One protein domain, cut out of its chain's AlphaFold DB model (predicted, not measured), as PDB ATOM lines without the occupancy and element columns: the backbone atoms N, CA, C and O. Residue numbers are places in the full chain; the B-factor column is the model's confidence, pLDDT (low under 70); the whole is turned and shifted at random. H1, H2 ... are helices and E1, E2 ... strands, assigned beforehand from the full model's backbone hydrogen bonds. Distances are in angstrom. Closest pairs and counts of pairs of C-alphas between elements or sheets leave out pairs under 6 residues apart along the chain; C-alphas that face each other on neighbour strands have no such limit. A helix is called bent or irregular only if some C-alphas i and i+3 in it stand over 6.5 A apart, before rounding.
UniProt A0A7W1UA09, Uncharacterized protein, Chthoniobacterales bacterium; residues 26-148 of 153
ATOM      1  N   TYR A  26     104.717  43.113 -74.398       89.25
ATOM      2  CA  TYR A  26     105.590  43.674 -75.426       89.25
ATOM      3  C   TYR A  26     105.148  45.105 -75.767       89.25
ATOM      4  O   TYR A  26     104.012  45.471 -75.470       89.25
ATOM      5  N   PRO A  27     106.009  45.935 -76.376       90.75
ATOM      6  CA  PRO A  27     105.568  47.201 -76.951       90.75
ATOM      7  C   PRO A  27     104.472  46.992 -78.016       90.75
ATOM      8  O   PRO A  27     104.484  45.956 -78.683       90.75
ATOM      9  N   PRO A  28     103.554  47.956 -78.207       92.94
ATOM     10  CA  PRO A  28     102.558  47.899 -79.277       92.94
ATOM     11  C   PRO A  28     103.191  47.873 -80.673       92.94
ATOM     12  O   PRO A  28     103.888  48.819 -81.047       92.94
ATOM     13  N   CYS A  29     102.934  46.799 -81.416       93.06
ATOM     14  CA  CYS A  29     103.127  46.630 -82.858       93.06
ATOM     15  C   CYS A  29     102.798  45.183 -83.248       93.06
ATOM     16  O   CYS A  29     102.808  44.285 -82.406       93.06
ATOM     17  N   ILE A  30     102.598  44.932 -84.542       93.25
ATOM     18  CA  ILE A  30     102.642  43.569 -85.079       93.25
ATOM     19  C   ILE A  30     104.076  43.049 -84.925       93.25
ATOM     20  O   ILE A  30     105.007  43.594 -85.519       93.25
ATOM     21  N   LEU A  31     104.245  42.009 -84.107       91.69
ATOM     22  CA  LEU A  31     105.542  41.394 -83.818       91.69
ATOM     23  C   LEU A  31     105.897  40.291 -84.810       91.69
ATOM     24  O   LEU A  31     107.075  40.029 -85.029       91.69
ATOM     25  N   ILE A  32     104.879  39.616 -85.342       96.06
ATOM     26  CA  ILE A  32     105.024  38.422 -86.167       96.06
ATOM     27  C   ILE A  32     104.092  38.594 -87.355       96.06
ATOM     28  O   ILE A  32     102.877  38.546 -87.186       96.06
ATOM     29  N   ALA A  33     104.653  38.870 -88.526       94.75
ATOM     30  CA  ALA A  33     103.880  39.128 -89.741       94.75
ATOM     31  C   ALA A  33     103.752  37.876 -90.622       94.75
ATOM     32  O   ALA A  33     102.973  37.858 -91.570       94.75
ATOM     33  N   GLU A  34     104.541  36.848 -90.328       96.44
ATOM     34  CA  GLU A  34     104.616  35.604 -91.067       96.44
ATOM     35  C   GLU A  34     103.378  34.733 -90.823       96.44
ATOM     36  O   GLU A  34     102.955  34.517 -89.687       96.44
ATOM     37  N   GLU A  35     102.820  34.192 -91.905       97.06
ATOM     38  CA  GLU A  35     101.736  33.213 -91.837       97.06
ATOM     39  C   GLU A  35     102.266  31.813 -91.468       97.06
ATOM     40  O   GLU A  35     103.366  31.438 -91.902       97.06
ATOM     41  N   PRO A  36     101.482  30.994 -90.734       97.56
ATOM     42  CA  PRO A  36     101.796  29.592 -90.516       97.56
ATOM     43  C   PRO A  36     101.989  28.860 -91.844       97.56
ATOM     44  O   PRO A  36     101.207  29.001 -92.785       97.56
ATOM     45  N   GLN A  37     103.008  28.011 -91.900       97.88
ATOM     46  CA  GLN A  37     103.323  27.231 -93.087       97.88
ATOM     47  C   GLN A  37     102.969  25.765 -92.874       97.88
ATOM     48  O   GLN A  37     103.330  25.160 -91.861       97.88
ATOM     49  N   GLN A  38     102.303  25.182 -93.869       97.31
ATOM     50  CA  GLN A  38     102.134  23.740 -93.983       97.31
ATOM     51  C   GLN A  38     102.795  23.224 -95.250       97.31
ATOM     52  O   GLN A  38     102.561  23.739 -96.343       97.31
ATOM     53  N   THR A  39     103.589  22.169 -95.105       97.62
ATOM     54  CA  THR A  39     104.210  21.476 -96.233       97.62
ATOM     55  C   THR A  39     103.823  20.003 -96.238       97.62
ATOM     56  O   THR A  39     103.446  19.414 -95.219       97.62
ATOM     57  N   GLY A  40     103.854  19.411 -97.433       97.38
ATOM     58  CA  GLY A  40     103.515  18.008 -97.632       97.38
ATOM     59  C   GLY A  40     104.491  17.066 -96.932       97.38
ATOM     60  O   GLY A  40     105.639  17.410 -96.659       97.38
ATOM     61  N   LEU A  41     104.018  15.854 -96.667       96.69
ATOM     62  CA  LEU A  41     104.831  14.788 -96.099       96.69
ATOM     63  C   LEU A  41     105.804  14.211 -97.131       96.69
ATOM     64  O   LEU A  41     105.537  14.177 -98.333       96.69
ATOM     65  N   THR A  42     106.912  13.688 -96.628       94.06
ATOM     66  CA  THR A  42     107.885  12.880 -97.357       94.06
ATOM     67  C   THR A  42     107.639  11.387 -97.094       94.06
ATOM     68  O   THR A  42     106.972  11.033 -96.121       94.06
ATOM     69  N   PRO A  43     108.209  10.470 -97.898       89.94
ATOM     70  CA  PRO A  43     108.104   9.029 -97.642       89.94
ATOM     71  C   PRO A  43     108.628   8.573 -96.267       89.94
ATOM     72  O   PRO A  43     108.275   7.486 -95.819       89.94
ATOM     73  N   ASN A  44     109.453   9.388 -95.600       91.38
ATOM     74  CA  ASN A  44     109.991   9.087 -94.273       91.38
ATOM     75  C   ASN A  44     109.035   9.463 -93.129       91.38
ATOM     76  O   ASN A  44     109.257   9.033 -91.998       91.38
ATOM     77  N   ASP A  45     107.970  10.220 -93.400       93.75
ATOM     78  CA  ASP A  45     106.982  10.636 -92.398       93.75
ATOM     79  C   ASP A  45     105.940   9.533 -92.157       93.75
ATOM     80  O   ASP A  45     104.737   9.683 -92.393       93.75
ATOM     81  N   ALA A  46     106.433   8.372 -91.726       93.75
ATOM     82  CA  ALA A  46     105.614   7.206 -91.448       93.75
ATOM     83  C   ALA A  46     104.711   7.423 -90.224       93.75
ATOM     84  O   ALA A  46     104.996   8.216 -89.324       93.75
ATOM     85  N   SER A  47     103.613   6.667 -90.175       96.06
ATOM     86  CA  SER A  47     102.809   6.579 -88.954       96.06
ATOM     87  C   SER A  47     103.636   5.968 -87.824       96.06
ATOM     88  O   SER A  47     104.472   5.095 -88.063       96.06
ATOM     89  N   PHE A  48     103.410   6.432 -86.601       94.25
ATOM     90  CA  PHE A  48     104.209   6.048 -85.441       94.25
ATOM     91  C   PHE A  48     103.334   5.803 -84.214       94.25
ATOM     92  O   PHE A  48     102.210   6.297 -84.110       94.25
ATOM     93  N   GLU A  49     103.872   5.036 -83.272       94.19
ATOM     94  CA  GLU A  49     103.207   4.727 -82.010       94.19
ATOM     95  C   GLU A  49     103.633   5.708 -80.918       94.19
ATOM     96  O   GLU A  49     104.811   6.036 -80.772       94.19
ATOM     97  N   THR A  50     102.680   6.129 -80.091       90.31
ATOM     98  CA  THR A  50     102.948   6.837 -78.838       90.31
ATOM     99  C   THR A  50     102.059   6.280 -77.731       90.31
ATOM    100  O   THR A  50     100.831   6.391 -77.747       90.31
ATOM    101  N   GLY A  51     102.673   5.591 -76.769       87.81
ATOM    102  CA  GLY A  51     101.944   4.848 -75.743       87.81
ATOM    103  C   GLY A  51     101.006   3.802 -76.354       87.81
ATOM    104  O   GLY A  51     101.455   2.782 -76.860       87.81
ATOM    105  N   LYS A  52      99.694   4.055 -76.281       91.12
ATOM    106  CA  LYS A  52      98.630   3.186 -76.822       91.12
ATOM    107  C   LYS A  52      97.970   3.742 -78.092       91.12
ATOM    108  O   LYS A  52      96.885   3.294 -78.456       91.12
ATOM    109  N   PHE A  53      98.550   4.786 -78.676       93.06
ATOM    110  CA  PHE A  53      97.976   5.525 -79.793       93.06
ATOM    111  C   PHE A  53      98.826   5.344 -81.045       93.06
ATOM    112  O   PHE A  53     100.029   5.582 -81.008       93.06
ATOM    113  N   HIS A  54      98.153   5.034 -82.150       95.56
ATOM    114  CA  HIS A  54      98.733   5.027 -83.484       95.56
ATOM    115  C   HIS A  54      98.456   6.374 -84.156       95.56
ATOM    116  O   HIS A  54      97.292   6.736 -84.362       95.56
ATOM    117  N   LEU A  55      99.504   7.135 -84.465       95.38
ATOM    118  CA  LEU A  55      99.392   8.469 -85.047       95.38
ATOM    119  C   LEU A  55      99.791   8.463 -86.516       95.38
ATOM    120  O   LEU A  55     100.862   7.985 -86.885       95.38
ATOM    121  N   LYS A  56      98.933   9.066 -87.342       95.88
ATOM    122  CA  LYS A  56      99.181   9.311 -88.760       95.88
ATOM    123  C   LYS A  56      99.472  10.802 -88.976       95.88
ATOM    124  O   LYS A  56      98.551  11.606 -88.809       95.88
ATOM    125  N   PRO A  57     100.705  11.180 -89.357       96.38
ATOM    126  CA  PRO A  57     101.008  12.545 -89.774       96.38
ATOM    127  C   PRO A  57     100.139  12.972 -90.964       96.38
ATOM    128  O   PRO A  57      99.770  12.141 -91.796       96.38
ATOM    129  N   LEU A  58      99.824  14.268 -91.052       96.88
ATOM    130  CA  LEU A  58      99.058  14.843 -92.171       96.88
ATOM    131  C   LEU A  58      99.841  15.908 -92.948       96.88
ATOM    132  O   LEU A  58      99.665  16.025 -94.157       96.88
ATOM    133  N   ALA A  59     100.701  16.660 -92.266       97.50
ATOM    134  CA  ALA A  59     101.570  17.679 -92.841       97.50
ATOM    135  C   ALA A  59     102.693  18.010 -91.850       97.50
ATOM    136  O   ALA A  59     102.555  17.754 -90.650       97.50
ATOM    137  N   HIS A  60     103.759  18.635 -92.343       97.56
ATOM    138  CA  HIS A  60     104.657  19.413 -91.491       97.56
ATOM    139  C   HIS A  60     104.020  20.780 -91.258       97.56
ATOM    140  O   HIS A  60     103.473  21.368 -92.190       97.56
ATOM    141  N   PHE A  61     104.062  21.269 -90.023       96.62
ATOM    142  CA  PHE A  61     103.487  22.553 -89.631       96.62
ATOM    143  C   PHE A  61     104.531  23.368 -88.876       96.62
ATOM    144  O   PHE A  61     105.073  22.891 -87.876       96.62
ATOM    145  N   THR A  62     104.775  24.592 -89.338       97.31
ATOM    146  CA  THR A  62     105.695  25.544 -88.710       97.31
ATOM    147  C   THR A  62     104.988  26.876 -88.527       97.31
ATOM    148  O   THR A  62     104.258  27.329 -89.409       97.31
ATOM    149  N   LEU A  63     105.205  27.500 -87.376       96.88
ATOM    150  CA  LEU A  63     104.569  28.747 -86.991       96.88
ATOM    151  C   LEU A  63     105.508  29.516 -86.068       96.88
ATOM    152  O   LEU A  63     105.927  28.973 -85.044       96.88
ATOM    153  N   ASP A  64     105.729  30.785 -86.384       97.06
ATOM    154  CA  ASP A  64     106.111  31.773 -85.387       97.06
ATOM    155  C   ASP A  64     104.823  32.398 -84.853       97.06
ATOM    156  O   ASP A  64     103.950  32.810 -85.612       97.06
ATOM    157  N   ALA A  65     104.648  32.404 -83.534       96.69
ATOM    158  CA  ALA A  65     103.462  32.985 -82.925       96.69
ATOM    159  C   ALA A  65     103.711  33.435 -81.496       96.69
ATOM    160  O   ALA A  65     104.608  32.971 -80.786       96.69
ATOM    161  N   ARG A  66     102.827  34.316 -81.049       96.00
ATOM    162  CA  ARG A  66     102.717  34.724 -79.666       96.00
ATOM    163  C   ARG A  66     101.814  33.747 -78.920       96.00
ATOM    164  O   ARG A  66     100.716  33.435 -79.374       96.00
ATOM    165  N   VAL A  67     102.251  33.278 -77.752       96.69
ATOM    166  CA  VAL A  67     101.412  32.446 -76.876       96.69
ATOM    167  C   VAL A  67     100.398  33.345 -76.183       96.69
ATOM    168  O   VAL A  67     100.754  34.108 -75.292       96.69
ATOM    169  N   LEU A  68      99.135  33.259 -76.581       96.50
ATOM    170  CA  LEU A  68      98.043  34.059 -76.032       96.50
ATOM    171  C   LEU A  68      97.603  33.527 -74.673       96.50
ATOM    172  O   LEU A  68      97.487  34.282 -73.711       96.50
ATOM    173  N   HIS A  69      97.424  32.210 -74.588       96.31
ATOM    174  CA  HIS A  69      97.083  31.502 -73.362       96.31
ATOM    175  C   HIS A  69      97.609  30.061 -73.430       96.31
ATOM    176  O   HIS A  69      97.703  29.467 -74.503       96.31
ATOM    177  N   ARG A  70      97.943  29.484 -72.273       95.81
ATOM    178  CA  ARG A  70      98.382  28.090 -72.129       95.81
ATOM    179  C   ARG A  70      97.495  27.360 -71.132       95.81
ATOM    180  O   ARG A  70      97.322  27.818 -69.999       95.81
ATOM    181  N   LYS A  71      97.027  26.163 -71.487       95.69
ATOM    182  CA  LYS A  71      96.293  25.278 -70.577       95.69
ATOM    183  C   LYS A  71      96.960  23.910 -70.486       95.69
ATOM    184  O   LYS A  71      97.151  23.235 -71.489       95.69
ATOM    185  N   VAL A  72      97.280  23.498 -69.261       95.62
ATOM    186  CA  VAL A  72      97.817  22.164 -68.960       95.62
ATOM    187  C   VAL A  72      96.682  21.274 -68.462       95.62
ATOM    188  O   VAL A  72      95.951  21.653 -67.541       95.62
ATOM    189  N   TYR A  73      96.552  20.090 -69.051       95.75
ATOM    190  CA  TYR A  73      95.556  19.083 -68.708       95.75
ATOM    191  C   TYR A  73      96.250  17.862 -68.112       95.75
ATOM    192  O   TYR A  73      97.160  17.298 -68.707       95.75
ATOM    193  N   ARG A  74      95.805  17.438 -66.923       93.62
ATOM    194  CA  ARG A  74      96.366  16.265 -66.224       93.62
ATOM    195  C   ARG A  74      95.364  15.137 -65.994       93.62
ATOM    196  O   ARG A  74      95.771  14.032 -65.657       93.62
ATOM    197  N   TYR A  75      94.070  15.418 -66.135       91.88
ATOM    198  CA  TYR A  75      93.014  14.554 -65.593       91.88
ATOM    199  C   TYR A  75      91.910  14.198 -66.585       91.88
ATOM    200  O   TYR A  75      91.076  13.352 -66.273       91.88
ATOM    201  N   ASP A  76      91.861  14.830 -67.757       92.06
ATOM    202  CA  ASP A  76      90.865  14.468 -68.760       92.06
ATOM    203  C   ASP A  76      91.335  13.270 -69.599       92.06
ATOM    204  O   ASP A  76      92.496  12.854 -69.567       92.06
ATOM    205  N   ARG A  77      90.410  12.687 -70.367       89.38
ATOM    206  CA  ARG A  77      90.660  11.457 -71.134       89.38
ATOM    207  C   ARG A  77      91.800  11.606 -72.148       89.38
ATOM    208  O   ARG A  77      92.490  10.627 -72.430       89.38
ATOM    209  N   CYS A  78      91.975  12.809 -72.692       90.94
ATOM    210  CA  CYS A  78      92.966  13.103 -73.720       90.94
ATOM    211  C   CYS A  78      94.320  13.548 -73.148       90.94
ATOM    212  O   CYS A  78      95.293  13.511 -73.893       90.94
ATOM    213  N   ALA A  79      94.423  13.910 -71.860       93.69
ATOM    214  CA  ALA A  79      95.652  14.427 -71.238       93.69
ATOM    215  C   ALA A  79      96.869  13.520 -71.430       93.69
ATOM    216  O   ALA A  79      97.978  14.013 -71.580       93.69
ATOM    217  N   ALA A  80      96.664  12.200 -71.455       92.00
ATOM    218  CA  ALA A  80      97.749  11.239 -71.646       92.00
ATOM    219  C   ALA A  80      98.414  11.326 -73.034       92.00
ATOM    220  O   ALA A  80      99.534  10.854 -73.186       92.00
ATOM    221  N   LEU A  81      97.721  11.879 -74.035       95.06
ATOM    222  CA  LEU A  81      98.243  12.089 -75.388       95.06
ATOM    223  C   LEU A  81      98.526  13.570 -75.658       95.06
ATOM    224  O   LEU A  81      99.567  13.911 -76.205       95.06
ATOM    225  N   VAL A  82      97.593  14.435 -75.261       96.38
ATOM    226  CA  VAL A  82      97.631  15.883 -75.462       96.38
ATOM    227  C   VAL A  82      97.644  16.566 -74.089       96.38
ATOM    228  O   VAL A  82      96.582  16.952 -73.580       96.38
ATOM    229  N   PRO A  83      98.806  16.685 -73.429       96.69
ATOM    230  CA  PRO A  83      98.891  17.263 -72.088       96.69
ATOM    231  C   PRO A  83      98.771  18.794 -72.077       96.69
ATOM    232  O   PRO A  83      98.416  19.372 -71.047       96.69
ATOM    233  N   VAL A  84      99.042  19.470 -73.199       97.50
ATOM    234  CA  VAL A  84      99.096  20.938 -73.264       97.50
ATOM    235  C   VAL A  84      98.335  21.455 -74.479       97.50
ATOM    236  O   VAL A  84      98.564  21.002 -75.598       97.50
ATOM    237  N   ASP A  85      97.486  22.454 -74.245       97.88
ATOM    238  CA  ASP A  85      96.893  23.270 -75.299       97.88
ATOM    239  C   ASP A  85      97.510  24.676 -75.271       97.88
ATOM    240  O   ASP A  85      97.673  25.270 -74.196       97.88
ATOM    241  N   LEU A  86      97.784  25.237 -76.448       97.94
ATOM    242  CA  LEU A  86      98.244  26.612 -76.627       97.94
ATOM    243  C   LEU A  86      97.263  27.379 -77.509       97.94
ATOM    244  O   LEU A  86      97.103  27.053 -78.681       97.94
ATOM    245  N   ALA A  87      96.661  28.435 -76.969       98.00
ATOM    246  CA  ALA A  87      96.083  29.474 -77.805       98.00
ATOM    247  C   ALA A  87      97.231  30.363 -78.292       98.00
ATOM    248  O   ALA A  87      97.985  30.899 -77.475       98.00
ATOM    249  N   VAL A  88      97.381  30.496 -79.604       98.06
ATOM    250  CA  VAL A  88      98.473  31.244 -80.237       98.06
ATOM    251  C   VAL A  88      97.925  32.244 -81.245       98.06
ATOM    252  O   VAL A  88      96.846  32.025 -81.795       98.06
ATOM    253  N   GLY A  89      98.663  33.329 -81.472       97.81
ATOM    254  CA  GLY A  89      98.309  34.368 -82.434       97.81
ATOM    255  C   GLY A  89      99.523  34.921 -83.170       97.81
ATOM    256  O   GLY A  89     100.605  35.049 -82.593       97.81
ATOM    257  N   TRP A  90      99.333  35.244 -84.441       98.06
ATOM    258  CA  TRP A  90     100.292  35.920 -85.320       98.06
ATOM    259  C   TRP A  90      99.598  37.139 -85.945       98.06
ATOM    260  O   TRP A  90      98.498  37.495 -85.522       98.06
ATOM    261  N   GLY A  91     100.236  37.849 -86.872       97.44
ATOM    262  CA  GLY A  91      99.663  39.034 -87.512       97.44
ATOM    263  C   GLY A  91      99.146  40.053 -86.492       97.44
ATOM    264  O   GLY A  91      99.813  40.367 -85.500       97.44
ATOM    265  N   THR A  92      97.921  40.530 -86.683       96.94
ATOM    266  CA  THR A  92      97.248  41.461 -85.759       96.94
ATOM    267  C   THR A  92      97.040  40.890 -84.353       96.94
ATOM    268  O   THR A  92      97.090  41.636 -83.377       96.94
ATOM    269  N   MET A  93      96.921  39.567 -84.205       97.62
ATOM    270  CA  MET A  93      96.845  38.883 -82.905       97.62
ATOM    271  C   MET A  93      98.210  38.726 -82.211       97.62
ATOM    272  O   MET A  93      98.279  38.199 -81.100       97.62
ATOM    273  N   SER A  94      99.299  39.212 -82.815       97.25
ATOM    274  CA  SER A  94     100.585  39.389 -82.127       97.25
ATOM    275  C   SER A  94     100.727  40.763 -81.449       97.25
ATOM    276  O   SER A  94     101.558  40.906 -80.543       97.25
ATOM    277  N   ASP A  95      99.888  41.742 -81.816       97.00
ATOM    278  CA  ASP A  95      99.982  43.128 -81.347       97.00
ATOM    279  C   ASP A  95      99.470  43.310 -79.915       97.00
ATOM    280  O   ASP A  95      98.317  43.013 -79.589       97.00
ATOM    281  N   GLN A  96     100.322  43.859 -79.043       96.00
ATOM    282  CA  GLN A  96      99.951  44.166 -77.665       96.00
ATOM    283  C   GLN A  96      98.741  45.103 -77.568       96.00
ATOM    284  O   GLN A  96      97.897  44.874 -76.708       96.00
ATOM    285  N   ALA A  97      98.606  46.109 -78.440       95.81
ATOM    286  CA  ALA A  97      97.475  47.040 -78.374       95.81
ATOM    287  C   ALA A  97      96.124  46.351 -78.623       95.81
ATOM    288  O   ALA A  97      95.095  46.794 -78.102       95.81
ATOM    289  N   VAL A  98      96.126  45.264 -79.399       96.31
ATOM    290  CA  VAL A  98      94.953  44.409 -79.610       96.31
ATOM    291  C   VAL A  98      94.740  43.514 -78.391       96.31
ATOM    292  O   VAL A  98      93.642  43.486 -77.833       96.31
ATOM    293  N   LEU A  99      95.790  42.820 -77.939       95.62
ATOM    294  CA  LEU A  99      95.696  41.862 -76.835       95.62
ATOM    295  C   LEU A  99      95.339  42.507 -75.490       95.62
ATOM    296  O   LEU A  99      94.611  41.895 -74.717       95.62
ATOM    297  N   ASP A 100      95.755  43.749 -75.232       94.69
ATOM    298  CA  ASP A 100      95.386  44.504 -74.023       94.69
ATOM    299  C   ASP A 100      93.870  44.750 -73.908       94.69
ATOM    300  O   ASP A 100      93.356  45.059 -72.830       94.69
ATOM    301  N   GLN A 101      93.142  44.622 -75.020       95.50
ATOM    302  CA  GLN A 101      91.695  44.818 -75.101       95.50
ATOM    303  C   GLN A 101      90.914  43.498 -75.181       95.50
ATOM    304  O   GLN A 101      89.678  43.520 -75.185       95.50
ATOM    305  N   LEU A 102      91.613  42.360 -75.226       95.81
ATOM    306  CA  LEU A 102      91.026  41.026 -75.273       95.81
ATOM    307  C   LEU A 102      91.305  40.279 -73.974       95.81
ATOM    308  O   LEU A 102      92.428  40.222 -73.484       95.81
ATOM    309  N   LYS A 103      90.282  39.614 -73.449       95.44
ATOM    310  CA  LYS A 103      90.473  38.573 -72.445       95.44
ATOM    311  C   LYS A 103      90.406  37.220 -73.132       95.44
ATOM    312  O   LYS A 103      89.394  36.874 -73.736       95.44
ATOM    313  N   ILE A 104      91.491  36.460 -73.020       95.88
ATOM    314  CA  ILE A 104      91.636  35.144 -73.639       95.88
ATOM    315  C   ILE A 104      91.671  34.086 -72.541       95.88
ATOM    316  O   ILE A 104      92.333  34.236 -71.515       95.88
ATOM    317  N   SER A 105      90.928  33.002 -72.731       95.44
ATOM    318  CA  SER A 105      90.877  31.901 -71.771       95.44
ATOM    319  C   SER A 105      90.739  30.557 -72.472       95.44
ATOM    320  O   SER A 105      90.337  30.490 -73.628       95.44
ATOM    321  N   GLN A 106      91.072  29.467 -71.778       96.19
ATOM    322  CA  GLN A 106      90.904  28.110 -72.296       96.19
ATOM    323  C   GLN A 106      90.183  27.202 -71.298       96.19
ATOM    324  O   GLN A 106      90.518  27.155 -70.106       96.19
ATOM    325  N   SER A 107      89.225  26.432 -71.812       94.00
ATOM    326  CA  SER A 107      88.482  25.413 -71.074       94.00
ATOM    327  C   SER A 107      87.934  24.354 -72.026       94.00
ATOM    328  O   SER A 107      87.645  24.654 -73.179       94.00
ATOM    329  N   ALA A 108      87.772  23.124 -71.532       92.88
ATOM    330  CA  ALA A 108      87.190  22.008 -72.276       92.88
ATOM    331  C   ALA A 108      87.808  21.782 -73.674       92.88
ATOM    332  O   ALA A 108      87.099  21.375 -74.585       92.88
ATOM    333  N   ARG A 109      89.121  22.021 -73.830       94.75
ATOM    334  CA  ARG A 109      89.861  21.939 -75.108       94.75
ATOM    335  C   ARG A 109      89.482  23.004 -76.150       94.75
ATOM    336  O   ARG A 109      89.809  22.860 -77.321       94.75
ATOM    337  N   PHE A 110      88.868  24.102 -75.725       95.38
ATOM    338  CA  PHE A 110      88.596  25.277 -76.555       95.38
ATOM    339  C   PHE A 110      89.277  26.511 -75.971       95.38
ATOM    340  O   PHE A 110      89.460  26.605 -74.751       95.38
ATOM    341  N   PHE A 111      89.617  27.463 -76.837       95.56
ATOM    342  CA  PHE A 111      89.946  28.820 -76.417       95.56
ATOM    343  C   PHE A 111      88.769  29.756 -76.684       95.56
ATOM    344  O   PHE A 111      87.989  29.548 -77.612       95.56
ATOM    345  N   TRP A 112      88.652  30.767 -75.839       96.62
ATOM    346  CA  TRP A 112      87.600  31.767 -75.850       96.62
ATOM    347  C   TRP A 112      88.255  33.137 -75.801       96.62
ATOM    348  O   TRP A 112      89.250  33.316 -75.092       96.62
ATOM    349  N   TYR A 113      87.680  34.093 -76.518       96.06
ATOM    350  CA  TYR A 113      88.073  35.492 -76.480       96.06
ATOM    351  C   TYR A 113      86.842  36.358 -76.220       96.06
ATOM    352  O   TYR A 113      85.751  36.076 -76.716       96.06
ATOM    353  N   GLU A 114      87.019  37.407 -75.428       96.25
ATOM    354  CA  GLU A 114      85.977  38.382 -75.115       96.25
ATOM    355  C   GLU A 114      86.569  39.796 -75.044       96.25
ATOM    356  O   GLU A 114      87.745  39.976 -74.724       96.25
ATOM    357  N   TRP A 115      85.747  40.804 -75.326       95.56
ATOM    358  CA  TRP A 115      86.076  42.227 -75.193       95.56
ATOM    359  C   TRP A 115      84.954  42.943 -74.433       95.56
ATOM    360  O   TRP A 115      83.813  42.486 -74.410       95.56
ATOM    361  N   GLN A 116      85.261  44.077 -73.798       90.50
ATOM    362  CA  GLN A 116      84.284  44.772 -72.944       90.50
ATOM    363  C   GLN A 116      83.344  45.720 -73.697       90.50
ATOM    364  O   GLN A 116      82.179  45.842 -73.331       90.50
ATOM    365  N   ARG A 117      83.859  46.460 -74.687       89.00
ATOM    366  CA  ARG A 117      83.100  47.497 -75.406       89.00
ATOM    367  C   ARG A 117      82.992  47.149 -76.883       89.00
ATOM    368  O   ARG A 117      82.156  46.341 -77.269       89.00
ATOM    369  N   LEU A 118      83.850  47.752 -77.694       93.25
ATOM    370  CA  LEU A 118      83.978  47.457 -79.111       93.25
ATOM    371  C   LEU A 118      85.141  46.482 -79.303       93.25
ATOM    372  O   LEU A 118      86.096  46.538 -78.520       93.25
ATOM    373  N   PRO A 119      85.063  45.596 -80.303       94.25
ATOM    374  CA  PRO A 119      86.168  44.705 -80.590       94.25
ATOM    375  C   PRO A 119      87.362  45.533 -81.113       94.25
ATOM    376  O   PRO A 119      87.154  46.456 -81.906       94.25
ATOM    377  N   PRO A 120      88.601  45.249 -80.667       95.88
ATOM    378  CA  PRO A 120      89.787  46.015 -81.075       95.88
ATOM    379  C   PRO A 120      90.132  45.852 -82.564       95.88
ATOM    380  O   PRO A 120      90.761  46.728 -83.149       95.88
ATOM    381  N   ILE A 121      89.695  44.742 -83.162       97.00
ATOM    382  CA  ILE A 121      89.776  44.375 -84.583       97.00
ATOM    383  C   ILE A 121      88.514  43.576 -84.948       97.00
ATOM    384  O   ILE A 121      87.761  43.190 -84.055       97.00
ATOM    385  N   SER A 122      88.232  43.328 -86.231       97.00
ATOM    386  CA  SER A 122      87.048  42.536 -86.603       97.00
ATOM    387  C   SER A 122      87.148  41.096 -86.078       97.00
ATOM    388  O   SER A 122      88.234  40.570 -85.845       97.00
ATOM    389  N   GLN A 123      86.007  40.429 -85.895       95.69
ATOM    390  CA  GLN A 123      86.009  39.029 -85.466       95.69
ATOM    391  C   GLN A 123      86.676  38.113 -86.503       95.69
ATOM    392  O   GLN A 123      87.410  37.204 -86.122       95.69
ATOM    393  N   ASP A 124      86.460  38.383 -87.792       97.19
ATOM    394  CA  ASP A 124      87.110  37.652 -88.884       97.19
ATOM    395  C   ASP A 124      88.635  37.783 -88.804       97.19
ATOM    396  O   ASP A 124      89.342  36.797 -88.978       97.19
ATOM    397  N   GLU A 125      89.138  38.967 -88.443       97.06
ATOM    398  CA  GLU A 125      90.567  39.219 -88.255       97.06
ATOM    399  C   GLU A 125      91.140  38.425 -87.067       97.06
ATOM    400  O   GLU A 125      92.216  37.839 -87.185       97.06
ATOM    401  N   ILE A 126      90.406  38.340 -85.946       96.75
ATOM    402  CA  ILE A 126      90.793  37.511 -84.786       96.75
ATOM    403  C   ILE A 126      90.875  36.038 -85.193       96.75
ATOM    404  O   ILE A 126      91.835  35.351 -84.848       96.75
ATOM    405  N   VAL A 127      89.859  35.540 -85.902       95.81
ATOM    406  CA  VAL A 127      89.759  34.124 -86.289       95.81
ATOM    407  C   VAL A 127      90.783  33.760 -87.364       95.81
ATOM    408  O   VAL A 127      91.296  32.644 -87.345       95.81
ATOM    409  N   ALA A 128      91.109  34.682 -88.270       97.00
ATOM    410  CA  ALA A 128      92.114  34.466 -89.304       97.00
ATOM    411  C   ALA A 128      93.541  34.361 -88.739       97.00
ATOM    412  O   ALA A 128      94.355  33.641 -89.309       97.00
ATOM    413  N   HIS A 129      93.830  35.021 -87.610       98.06
ATOM    414  CA  HIS A 129      95.192  35.155 -87.076       98.06
ATOM    415  C   HIS A 129      95.408  34.524 -85.694       98.06
ATOM    416  O   HIS A 129      96.410  34.800 -85.028       98.06
ATOM    417  N   ALA A 130      94.485  33.684 -85.225       97.69
ATOM    418  CA  ALA A 130      94.645  32.940 -83.983       97.69
ATOM    419  C   ALA A 130      94.148  31.501 -84.108       97.69
ATOM    420  O   ALA A 130      93.189  31.200 -84.814       97.69
ATOM    421  N   THR A 131      94.779  30.589 -83.368       97.38
ATOM    422  CA  THR A 131      94.356  29.187 -83.324       97.38
ATOM    423  C   THR A 131      94.625  28.542 -81.970       97.38
ATOM    424  O   THR A 131      95.409  29.041 -81.159       97.38
ATOM    425  N   ASN A 132      93.972  27.406 -81.728       97.81
ATOM    426  CA  ASN A 132      94.203  26.558 -80.568       97.81
ATOM    427  C   ASN A 132      94.963  25.300 -80.991       97.81
ATOM    428  O   ASN A 132      94.424  24.446 -81.693       97.81
ATOM    429  N   LEU A 133      96.209  25.182 -80.546       97.88
ATOM    430  CA  LEU A 133      97.063  24.037 -80.817       97.88
ATOM    431  C   LEU A 133      96.976  23.025 -79.678       97.88
ATOM    432  O   LEU A 133      97.213  23.353 -78.518       97.88
ATOM    433  N   HIS A 134      96.697  21.778 -80.037       97.75
ATOM    434  CA  HIS A 134      96.680  20.622 -79.145       97.75
ATOM    435  C   HIS A 134      97.997  19.865 -79.295       97.75
ATOM    436  O   HIS A 134      98.199  19.152 -80.278       97.75
ATOM    437  N   LEU A 135      98.920  20.041 -78.351       97.00
ATOM    438  CA  LEU A 135     100.283  19.546 -78.506       97.00
ATOM    439  C   LEU A 135     100.437  18.110 -78.008       97.00
ATOM    440  O   LEU A 135     100.021  17.783 -76.897       97.00
ATOM    441  N   ILE A 136     101.121  17.292 -78.809       96.69
ATOM    442  CA  ILE A 136     101.623  15.961 -78.447       96.69
ATOM    443  C   ILE A 136     103.155  16.063 -78.388       96.69
ATOM    444  O   ILE A 136     103.810  15.995 -79.429       96.69
ATOM    445  N   PRO A 137     103.758  16.289 -77.208       95.94
ATOM    446  CA  PRO A 137     105.205  16.429 -77.100       95.94
ATOM    447  C   PRO A 137     105.915  15.105 -77.405       95.94
ATOM    448  O   PRO A 137     105.546  14.060 -76.875       95.94
ATOM    449  N   SER A 138     106.983  15.143 -78.202       94.38
ATOM    450  CA  SER A 138     107.782  13.946 -78.520       94.38
ATOM    451  C   SER A 138     108.711  13.508 -77.379       94.38
ATOM    452  O   SER A 138     109.292  12.426 -77.423       94.38
ATOM    453  N   SER A 139     108.871  14.339 -76.344       94.94
ATOM    454  CA  SER A 139     109.650  14.018 -75.151       94.94
ATOM    455  C   SER A 139     109.133  14.758 -73.920       94.94
ATOM    456  O   SER A 139     108.544  15.835 -74.018       94.94
ATOM    457  N   ARG A 140     109.458  14.228 -72.735       94.81
ATOM    458  CA  ARG A 140     109.155  14.876 -71.449       94.81
ATOM    459  C   ARG A 140     109.826  16.244 -71.295       94.81
ATOM    460  O   ARG A 140     109.303  17.115 -70.607       94.81
ATOM    461  N   ALA A 141     110.991  16.437 -71.917       97.19
ATOM    462  CA  ALA A 141     111.680  17.722 -71.900       97.19
ATOM    463  C   ALA A 141     110.895  18.781 -72.688       97.19
ATOM    464  O   ALA A 141     110.719  19.891 -72.192       97.19
ATOM    465  N   LEU A 142     110.380  18.427 -73.871       96.75
ATOM    466  CA  LEU A 142     109.525  19.315 -74.663       96.75
ATOM    467  C   LEU A 142     108.178  19.565 -73.981       96.75
ATOM    468  O   LEU A 142     107.725  20.701 -73.953       96.75
ATOM    469  N   GLU A 143     107.581  18.549 -73.352       96.81
ATOM    470  CA  GLU A 143     106.371  18.727 -72.540       96.81
ATOM    471  C   GLU A 143     106.593  19.768 -71.437       96.81
ATOM    472  O   GLU A 143     105.833  20.728 -71.334       96.81
ATOM    473  N   ALA A 144     107.678  19.639 -70.665       95.81
ATOM    474  CA  ALA A 144     108.019  20.597 -69.616       95.81
ATOM    475  C   ALA A 144     108.281  22.011 -70.170       95.81
ATOM    476  O   ALA A 144     107.916  22.996 -69.526       95.81
ATOM    477  N   GLN A 145     108.876  22.127 -71.363       96.00
ATOM    478  CA  GLN A 145     109.037  23.415 -72.043       96.00
ATOM    479  C   GLN A 145     107.675  24.017 -72.404       96.00
ATOM    480  O   GLN A 145     107.412  25.158 -72.021       96.00
ATOM    481  N   CYS A 146     106.777  23.250 -73.026       96.38
ATOM    482  CA  CYS A 146     105.410  23.678 -73.325       96.38
ATOM    483  C   CYS A 146     104.649  24.097 -72.057       96.38
ATOM    484  O   CYS A 146     104.037  25.163 -72.035       96.38
ATOM    485  N   GLU A 147     104.740  23.319 -70.970       94.50
ATOM    486  CA  GLU A 147     104.145  23.644 -69.664       94.50
ATOM    487  C   GLU A 147     104.737  24.913 -69.024       94.50
ATOM    488  O   GLU A 147     104.128  25.471 -68.110       94.50
ATOM    489  N   SER A 148     105.907  25.375 -69.477       93.06
ATOM    490  CA  SER A 148     106.589  26.562 -68.948       93.06
ATOM    491  C   SER A 148     106.334  27.842 -69.752       93.06
ATOM    492  O   SER A 148     106.542  28.932 -69.218       93.06
TER     493      SER A 148
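Overview. This is residues 26 to 148 of the 153 residues of an uncharacterized protein of Chthoniobacterales bacterium (UniProt A0A7W1UA09). A small sandwich, two antiparallel sheets face to face, has the three-stranded sheet E5-E6-E9 as one layer and the hairpin E7-E8 as the other, with H4 over the opposite face of the larger sheet and the short helices H1, H2 and H3 gathered near one end. Before it in the chain, residues 37 to 62 make a long bent arm that runs out and back, tied across by two short strand pairs, E1 with E4 and E2 with E3. The printed part has 123 residues with four named helices and nine named strands, along the chain E1 E2 E3 E4 E5 E6 H1 H2 E7 E8 H3 E9 H4, of mixed class. It is only just compact, close to loose, with a radius of gyration of the C-alphas of 16.2 A and spans of 47 by 34 by 24 A.

Arrangement. E5, residues 66 to 72, and E6, residues 84 to 89, form a hairpin, with N 71 and O 85 2.9 A apart, within hydrogen-bond range. On the other side of E6 is E9, residues 130 to 135, antiparallel to it, with N 133 and O 86 at 2.8 A. This sheet is twisted, its C-alphas up to 4.3 A off the best plane. E7, residues 103 to 107, and E8, residues 110 to 114, form a hairpin with N 105 and O 112 at 2.9 A; the strands of the two sheets stand at 31 degrees. The closest C-alphas of E5 and E7 are those of Lys 71 and Gln 106, 6.3 A apart. H4, residues 140 to 148, is on the larger sheet at a height over the sheet of 9.2 A, over E6 but only just over E6 alone, with 4 of its C-alphas falling on E6 and 2 on E5, and it runs slantwise to the strands, at 50 degrees to E6 on the local plane; the closest C-alphas of H4 and E6 are those of Glu 147 and Val 84, 6.8 A apart, and those of H4 and E5 are Glu 147 and Val 72, 6.5 A apart. H1, residues 91 to 94, only grazes that sheet and only just touches H3, residues 123 to 128, with 3 pairs of C-alphas within 8 A, closest Met 93 and Ile 126 at 6.5 A. H2, residues 96 to 99, is close to H1 but not clearly touching, C-alphas 93 and 99 being closest at 6.9 A. E1, residues 37 to 39, is antiparallel to E4, residues 60 to 62, with N 37 and O 62 at 2.9 A. E2, residues 48 to 50, and E3, residues 53 to 55, form a hairpin with N 50 and O 53 at 2.9 A, apart from E9. Every O i to N i+4 pair in H3 and H4 is within hydrogen-bond range; H1 and H2 are too short for one.

Along the chain. E5 is 17.2 A long, E6 16.3 A, E9 15.5 A, E7 and E8 13.4 A each, and H4 12.2 A. E1 begins at C-alpha 37 (103.323, 27.231, -93.087), and H4 ends at C-alpha 148 (106.589, 26.562, -68.948).

Size, cuts and confidence. The C-alphas farthest apart are those of Pro 43 and Arg 117, 51.0 A. The printed part has no cut, and its one long link is E5 to E6, of 11 residues. The mean pLDDT of the printed part is 95.4, and no printed residue is under 70.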